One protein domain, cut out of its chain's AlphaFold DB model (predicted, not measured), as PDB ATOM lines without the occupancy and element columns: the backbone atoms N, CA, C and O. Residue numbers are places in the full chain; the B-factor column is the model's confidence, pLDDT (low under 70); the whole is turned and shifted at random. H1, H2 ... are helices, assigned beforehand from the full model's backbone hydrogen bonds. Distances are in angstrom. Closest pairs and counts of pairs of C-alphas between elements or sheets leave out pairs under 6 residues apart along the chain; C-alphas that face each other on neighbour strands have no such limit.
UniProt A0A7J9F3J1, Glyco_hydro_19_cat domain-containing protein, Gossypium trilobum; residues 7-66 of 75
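This is residues 7 to 66 of the 75 residues of the protein "Glyco_hydro_19_cat domain-containing protein" of Gossypium trilobum (UniProt A0A7J9F3J1). Two long helices, H1 and H3, are joined through short H2, which packs on the later part of H1 and folds back with H3 as a helical hairpin; residues 7 to 13 and 59 to 66 stick out. The 60 printed residues, all helix in class, hold H1, H2, H3 and no named strand. The whole is only just compact, close to loose, with a radius of gyration of the C-alphas of 12.6 A and spans of 36 by 29 by 23 A.

H1, residues 7 to 27, has a kink of 55 degrees near residue 21. With residues 20 to 25 alone it touches H2, residues 29 to 41; the closest C-alphas, of Val 21 and Thr 32, are 5.7 A apart. Their lines are only just about perpendicular, at 73 degrees. H3, residues 45 to 65, touches H2 with residues 46 to 55 alone, closest at the C-alphas of Glu 41 and Ala 47, 4.2 A, at a shallow tilt of 26 degrees, opposite ways. H1 and H3 are apart. O i to N i+4 pairs within hydrogen-bond range number 11 of 17 in H1, 7 of 9 in H2 and 15 of 17 in H3.

H1 starts at C-alpha 7 (4.692, 16.006, 7.588) and spans 29.4 A; H3 spans 31.5 A to C-alpha 65 (-10.029, 26.643, -8.295).

The printed part has no cut, both links are tight, and residues 46 to 47 are under pLDDT 70.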
ATOM      1  N   VAL A   7       5.947  16.424   6.952       97.69
ATOM      2  CA  VAL A   7       4.692  16.006   7.588       97.69
ATOM      3  C   VAL A   7       4.505  16.750   8.907       97.69
ATOM      4  O   VAL A   7       3.413  17.240   9.192       97.69
ATOM      5  N   VAL A   8       5.562  16.870   9.710       97.69
ATOM      6  CA  VAL A   8       5.518  17.638  10.965       97.69
ATOM      7  C   VAL A   8       5.317  19.131  10.691       97.69
ATOM      8  O   VAL A   8       4.533  19.770  11.392       97.69
ATOM      9  N   SER A   9       5.965  19.674   9.656       98.06
ATOM     10  CA  SER A   9       5.802  21.064   9.218       98.06
ATOM     11  C   SER A   9       4.343  21.377   8.878       98.06
ATOM     12  O   SER A   9       3.730  22.251   9.497       98.06
ATOM     13  N   PHE A  10       3.734  20.581   7.993       97.88
ATOM     14  CA  PHE A  10       2.335  20.759   7.608       97.88
ATOM     15  C   PHE A  10       1.366  20.551   8.774       97.88
ATOM     16  O   PHE A  10       0.399  21.303   8.897       97.88
ATOM     17  N   LYS A  11       1.626  19.585   9.668       97.94
ATOM     18  CA  LYS A  11       0.828  19.411  10.894       97.94
ATOM     19  C   LYS A  11       0.857  20.665  11.766       97.94
ATOM     20  O   LYS A  11      -0.191  21.067  12.261       97.94
ATOM     21  N   GLY A  12       2.021  21.296  11.921       97.88
ATOM     22  CA  GLY A  12       2.161  22.553  12.658       97.88
ATOM     23  C   GLY A  12       1.361  23.694  12.025       97.88
ATOM     24  O   GLY A  12       0.587  24.358  12.714       97.88
ATOM     25  N   SER A  13       1.486  23.882  10.707       97.94
ATOM     26  CA  SER A  13       0.729  24.903   9.968       97.94
ATOM     27  C   SER A  13      -0.783  24.684  10.050       97.94
ATOM     28  O   SER A  13      -1.525  25.633  10.305       97.94
ATOM     29  N   LEU A  14      -1.250  23.441   9.883       98.06
ATOM     30  CA  LEU A  14      -2.672  23.111   9.964       98.06
ATOM     31  C   LEU A  14      -3.209  23.275  11.387       98.06
ATOM     32  O   LEU A  14      -4.291  23.824  11.567       98.06
ATOM     33  N   TRP A  15      -2.456  22.853  12.405       98.12
ATOM     34  CA  TRP A  15      -2.837  23.076  13.799       98.12
ATOM     35  C   TRP A  15      -3.031  24.569  14.086       98.12
ATOM     36  O   TRP A  15      -4.076  24.958  14.611       98.12
ATOM     37  N   TYR A  16      -2.075  25.408  13.672       98.31
ATOM     38  CA  TYR A  16      -2.173  26.855  13.852       98.31
ATOM     39  C   TYR A  16      -3.391  27.430  13.121       98.31
ATOM     40  O   TYR A  16      -4.156  28.197  13.706       98.31
ATOM     41  N   TRP A  17      -3.626  27.008  11.875       98.31
ATOM     42  CA  TRP A  17      -4.805  27.417  11.114       98.31
ATOM     43  C   TRP A  17      -6.105  27.075  11.848       98.31
ATOM     44  O   TRP A  17      -6.966  27.935  12.017       98.31
ATOM     45  N   MET A  18      -6.241  25.840  12.333       98.31
ATOM     46  CA  MET A  18      -7.452  25.375  13.011       98.31
ATOM     47  C   MET A  18      -7.694  26.083  14.348       98.31
ATOM     48  O   MET A  18      -8.850  26.320  14.695       98.31
ATOM     49  N   ALA A  19      -6.630  26.416  15.083       97.81
ATOM     50  CA  ALA A  19      -6.721  27.047  16.395       97.81
ATOM     51  C   ALA A  19      -6.913  28.571  16.322       97.81
ATOM     52  O   ALA A  19      -7.739  29.116  17.049       97.81
ATOM     53  N   ALA A  20      -6.161  29.259  15.457       97.56
ATOM     54  CA  ALA A  20      -6.087  30.721  15.443       97.56
ATOM     55  C   ALA A  20      -6.896  31.374  14.312       97.56
ATOM     56  O   ALA A  20      -7.441  32.458  14.502       97.56
ATOM     57  N   VAL A  21      -6.988  30.735  13.140       97.94
ATOM     58  CA  VAL A  21      -7.520  31.376  11.921       97.94
ATOM     59  C   VAL A  21      -8.929  30.896  11.577       97.94
ATOM     60  O   VAL A  21      -9.805  31.701  11.265       97.94
ATOM     61  N   ARG A  22      -9.196  29.588  11.688       97.38
ATOM     62  CA  ARG A  22     -10.501  28.978  11.391       97.38
ATOM     63  C   ARG A  22     -11.692  29.703  12.041       97.38
ATOM     64  O   ARG A  22     -12.698  29.841  11.352       97.38
ATOM     65  N   PRO A  23     -11.633  30.186  13.300       97.62
ATOM     66  CA  PRO A  23     -12.782  30.850  13.922       97.62
ATOM     67  C   PRO A  23     -13.262  32.126  13.208       97.62
ATOM     68  O   PRO A  23     -14.393  32.550  13.435       97.62
ATOM     69  N   VAL A  24     -12.429  32.745  12.358       96.12
ATOM     70  CA  VAL A  24     -12.737  34.024  11.692       96.12
ATOM     71  C   VAL A  24     -12.934  33.921  10.177       96.12
ATOM     72  O   VAL A  24     -13.239  34.933   9.555       96.12
ATOM     73  N   ILE A  25     -12.834  32.731   9.571       93.56
ATOM     74  CA  ILE A  25     -12.889  32.570   8.100       93.56
ATOM     75  C   ILE A  25     -14.191  33.094   7.478       93.56
ATOM     76  O   ILE A  25     -14.164  33.646   6.388       93.56
ATOM     77  N   GLY A  26     -15.317  32.992   8.193       92.44
ATOM     78  CA  GLY A  26     -16.618  33.483   7.721       92.44
ATOM     79  C   GLY A  26     -16.766  35.009   7.748       92.44
ATOM     80  O   GLY A  26     -17.839  35.517   7.448       92.44
ATOM     81  N   ARG A  27     -15.726  35.744   8.159       94.06
ATOM     82  CA  ARG A  27     -15.715  37.213   8.213       94.06
ATOM     83  C   ARG A  27     -14.955  37.846   7.041       94.06
ATOM     84  O   ARG A  27     -14.911  39.069   6.951       94.06
ATOM     85  N   GLY A  28     -14.378  37.031   6.157       94.06
ATOM     86  CA  GLY A  28     -13.584  37.464   5.007       94.06
ATOM     87  C   GLY A  28     -12.083  37.231   5.184       94.06
ATOM     88  O   GLY A  28     -11.574  37.049   6.295       94.06
ATOM     89  N   PHE A  29     -11.355  37.237   4.066       96.25
ATOM     90  CA  PHE A  29      -9.926  36.912   4.045       96.25
ATOM     91  C   PHE A  29      -9.064  37.925   4.820       96.25
ATOM     92  O   PHE A  29      -8.108  37.523   5.485       96.25
ATOM     93  N   GLY A  30      -9.432  39.208   4.846       94.88
ATOM     94  CA  GLY A  30      -8.723  40.238   5.614       94.88
ATOM     95  C   GLY A  30      -8.663  39.940   7.117       94.88
ATOM     96  O   GLY A  30      -7.626  40.140   7.755       94.88
ATOM     97  N   GLU A  31      -9.716  39.347   7.686       95.88
ATOM     98  CA  GLU A  31      -9.722  38.935   9.096       95.88
ATOM     99  C   GLU A  31      -8.783  37.747   9.354       95.88
ATOM    100  O   GLU A  31      -8.212  37.632  10.440       95.88
ATOM    101  N   THR A  32      -8.532  36.908   8.345       97.12
ATOM    102  CA  THR A  32      -7.515  35.851   8.443       97.12
ATOM    103  C   THR A  32      -6.098  36.430   8.460       97.12
ATOM    104  O   THR A  32      -5.280  36.004   9.275       97.12
ATOM    105  N   ILE A  33      -5.813  37.460   7.649       95.75
ATOM    106  CA  ILE A  33      -4.530  38.188   7.673       95.75
ATOM    107  C   ILE A  33      -4.321  38.814   9.052       95.75
ATOM    108  O   ILE A  33      -3.248  38.691   9.653       95.75
ATOM    109  N   LYS A  34      -5.380  39.422   9.596       94.88
ATOM    110  CA  LYS A  34      -5.371  40.026  10.925       94.88
ATOM    111  C   LYS A  34      -5.118  39.006  12.037       94.88
ATOM    112  O   LYS A  34      -4.323  39.287  12.933       94.88
ATOM    113  N   ALA A  35      -5.733  37.826  11.962       96.38
ATOM    114  CA  ALA A  35      -5.492  36.732  12.903       96.38
ATOM    115  C   ALA A  35      -4.050  36.199  12.835       96.38
ATOM    116  O   ALA A  35      -3.484  35.837  13.865       96.38
ATOM    117  N   ILE A  36      -3.441  36.189  11.643       96.25
ATOM    118  CA  ILE A  36      -2.059  35.733  11.442       96.25
ATOM    119  C   ILE A  36      -1.045  36.758  11.963       96.25
ATOM    120  O   ILE A  36      -0.123  36.395  12.692       96.25
ATOM    121  N   ASN A  37      -1.167  38.029  11.564       94.38
ATOM    122  CA  ASN A  37      -0.156  39.044  11.876       94.38
ATOM    123  C   ASN A  37      -0.687  40.490  11.840       94.38
ATOM    124  O   ASN A  37       0.002  41.424  11.417       94.38
ATOM    125  N   GLY A  38      -1.922  40.707  12.293       92.00
ATOM    126  CA  GLY A  38      -2.612  41.984  12.107       92.00
ATOM    127  C   GLY A  38      -1.932  43.199  12.729       92.00
ATOM    128  O   GLY A  38      -2.046  44.296  12.199       92.00
ATOM    129  N   ARG A  39      -1.156  43.019  13.805       89.94
ATOM    130  CA  ARG A  39      -0.411  44.118  14.443       89.94
ATOM    131  C   ARG A  39       0.602  44.782  13.502       89.94
ATOM    132  O   ARG A  39       0.946  45.941  13.706       89.94
ATOM    133  N   VAL A  40       1.115  44.038  12.525       90.88
ATOM    134  CA  VAL A  40       2.174  44.501  11.617       90.88
ATOM    135  C   VAL A  40       1.673  44.620  10.176       90.88
ATOM    136  O   VAL A  40       2.244  45.371   9.391       90.88
ATOM    137  N   GLU A  41       0.617  43.886   9.829       91.62
ATOM    138  CA  GLU A  41       0.097  43.776   8.464       91.62
ATOM    139  C   GLU A  41      -1.278  44.421   8.255       91.62
ATOM    140  O   GLU A  41      -1.788  44.354   7.146       91.62
ATOM    141  N   CYS A  42      -1.873  45.071   9.259       91.06
ATOM    142  CA  CYS A  42      -3.153  45.764   9.094       91.06
ATOM    143  C   CYS A  42      -3.082  47.192   9.656       91.06
ATOM    144  O   CYS A  42      -2.471  47.427  10.701       91.06
ATOM    145  N   GLY A  43      -3.715  48.152   8.977       82.94
ATOM    146  CA  GLY A  43      -3.854  49.536   9.460       82.94
ATOM    147  C   GLY A  43      -2.564  50.366   9.602       82.94
ATOM    148  O   GLY A  43      -2.603  51.429  10.222       82.94
ATOM    149  N   VAL A  44      -1.426  49.928   9.044       77.06
ATOM    150  CA  VAL A  44      -0.145  50.668   9.080       77.06
ATOM    151  C   VAL A  44       0.448  50.859   7.674       77.06
ATOM    152  O   VAL A  44       0.287  49.989   6.826       77.06
ATOM    153  N   PRO A  45       1.182  51.949   7.375       70.62
ATOM    154  CA  PRO A  45       1.687  52.202   6.017       70.62
ATOM    155  C   PRO A  45       2.580  51.083   5.447       70.62
ATOM    156  O   PRO A  45       2.440  50.719   4.285       70.62
ATOM    157  N   ALA A  46       3.441  50.482   6.280       65.38
ATOM    158  CA  ALA A  46       4.329  49.373   5.902       65.38
ATOM    159  C   ALA A  46       3.611  48.015   5.730       65.38
ATOM    160  O   ALA A  46       4.240  47.028   5.342       65.38
ATOM    161  N   ALA A  47       2.314  47.948   6.044       67.81
ATOM    162  CA  ALA A  47       1.508  46.744   5.894       67.81
ATOM    163  C   ALA A  47       1.064  46.496   4.453       67.81
ATOM    164  O   ALA A  47       0.854  45.336   4.096       67.81
ATOM    165  N   LYS A  48       0.933  47.561   3.645       70.69
ATOM    166  CA  LYS A  48       0.345  47.481   2.301       70.69
ATOM    167  C   LYS A  48       0.988  46.375   1.473       70.69
ATOM    168  O   LYS A  48       0.269  45.529   0.966       70.69
ATOM    169  N   ASP A  49       2.315  46.311   1.426       82.56
ATOM    170  CA  ASP A  49       3.006  45.338   0.572       82.56
ATOM    171  C   ASP A  49       2.827  43.890   1.061       82.56
ATOM    172  O   ASP A  49       2.642  42.971   0.262       82.56
ATOM    173  N   ARG A  50       2.821  43.666   2.382       88.06
ATOM    174  CA  ARG A  50       2.725  42.314   2.963       88.06
ATOM    175  C   ARG A  50       1.313  41.755   2.869       88.06
ATOM    176  O   ARG A  50       1.139  40.627   2.407       88.06
ATOM    177  N   ALA A  51       0.317  42.548   3.262       91.81
ATOM    178  CA  ALA A  51      -1.082  42.163   3.142       91.81
ATOM    179  C   ALA A  51      -1.466  41.989   1.667       91.81
ATOM    180  O   ALA A  51      -2.095  40.992   1.314       91.81
ATOM    181  N   GLN A  52      -0.998  42.878   0.780       92.25
ATOM    182  CA  GLN A  52      -1.268  42.771  -0.652       92.25
ATOM    183  C   GLN A  52      -0.699  41.485  -1.259       92.25
ATOM    184  O   GLN A  52      -1.394  40.834  -2.036       92.25
ATOM    185  N   HIS A  53       0.514  41.068  -0.883       94.38
ATOM    186  CA  HIS A  53       1.061  39.784  -1.338       94.38
ATOM    187  C   HIS A  53       0.206  38.589  -0.896       94.38
ATOM    188  O   HIS A  53      -0.008  37.665  -1.681       94.38
ATOM    189  N   ARG A  54      -0.337  38.593   0.330       95.62
ATOM    190  CA  ARG A  54      -1.266  37.533   0.766       95.62
ATOM    191  C   ARG A  54      -2.539  37.518  -0.072       95.62
ATOM    192  O   ARG A  54      -2.973  36.442  -0.475       95.62
ATOM    193  N   ILE A  55      -3.104  38.696  -0.339       95.38
ATOM    194  CA  ILE A  55      -4.311  38.852  -1.159       95.38
ATOM    195  C   ILE A  55      -4.063  38.312  -2.567       95.38
ATOM    196  O   ILE A  55      -4.871  37.532  -3.053       95.38
ATOM    197  N   GLN A  56      -2.925  38.646  -3.180       96.12
ATOM    198  CA  GLN A  56      -2.560  38.160  -4.515       96.12
ATOM    199  C   GLN A  56      -2.513  36.630  -4.575       96.12
ATOM    200  O   GLN A  56      -3.176  36.036  -5.425       96.12
ATOM    201  N   PHE A  57      -1.814  35.979  -3.635       97.62
ATOM    202  CA  PHE A  57      -1.789  34.514  -3.577       97.62
ATOM    203  C   PHE A  57      -3.187  33.920  -3.406       97.62
ATOM    204  O   PHE A  57      -3.528  32.955  -4.087       97.62
ATOM    205  N   TYR A  58      -4.004  34.492  -2.521       97.25
ATOM    206  CA  TYR A  58      -5.367  34.023  -2.298       97.25
ATOM    207  C   TYR A  58      -6.225  34.137  -3.564       97.25
ATOM    208  O   TYR A  58      -6.811  33.143  -3.988       97.25
ATOM    209  N   THR A  59      -6.217  35.293  -4.234       96.94
ATOM    210  CA  THR A  59      -6.968  35.499  -5.482       96.94
ATOM    211  C   THR A  59      -6.480  34.605  -6.616       96.94
ATOM    212  O   THR A  59      -7.291  34.094  -7.388       96.94
ATOM    213  N   ASP A  60      -5.171  34.350  -6.698       98.31
ATOM    214  CA  ASP A  60      -4.603  33.441  -7.691       98.31
ATOM    215  C   ASP A  60      -5.061  31.999  -7.460       98.31
ATOM    216  O   ASP A  60      -5.408  31.302  -8.418       98.31
ATOM    217  N   TYR A  61      -5.101  31.541  -6.205       98.12
ATOM    218  CA  TYR A  61      -5.642  30.224  -5.875       98.12
ATOM    219  C   TYR A  61      -7.145  30.146  -6.149       98.12
ATOM    220  O   TYR A  61      -7.571  29.200  -6.810       98.12
ATOM    221  N   CYS A  62      -7.937  31.143  -5.745       97.81
ATOM    222  CA  CYS A  62      -9.370  31.203  -6.054       97.81
ATOM    223  C   CYS A  62      -9.630  31.102  -7.563       97.81
ATOM    224  O   CYS A  62     -10.428  30.274  -8.001       97.81
ATOM    225  N   LYS A  63      -8.860  31.841  -8.374       98.00
ATOM    226  CA  LYS A  63      -8.924  31.770  -9.839       98.00
ATOM    227  C   LYS A  63      -8.612  30.372 -10.375       98.00
ATOM    228  O   LYS A  63      -9.314  29.894 -11.260       98.00
ATOM    229  N   ARG A  64      -7.575  29.705  -9.857       98.25
ATOM    230  CA  ARG A  64      -7.207  28.335 -10.270       98.25
ATOM    231  C   ARG A  64      -8.265  27.304  -9.883       98.25
ATOM    232  O   ARG A  64      -8.445  26.333 -10.610       98.25
ATOM    233  N   PHE A  65      -8.952  27.515  -8.763       98.00
ATOM    234  CA  PHE A  65     -10.029  26.643  -8.295       98.00
ATOM    235  C   PHE A  65     -11.406  26.999  -8.873       98.00
ATOM    236  O   PHE A  65     -12.357  26.259  -8.642       98.00
ATOM    237  N   GLY A  66     -11.525  28.091  -9.637       97.81
ATOM    238  CA  GLY A  66     -12.792  28.526 -10.229       97.81
ATOM    239  C   GLY A  66     -13.819  29.006  -9.199       97.81
ATOM    240  O   GLY A  66     -15.016  28.868  -9.431       97.81
TER     241      GLY A  66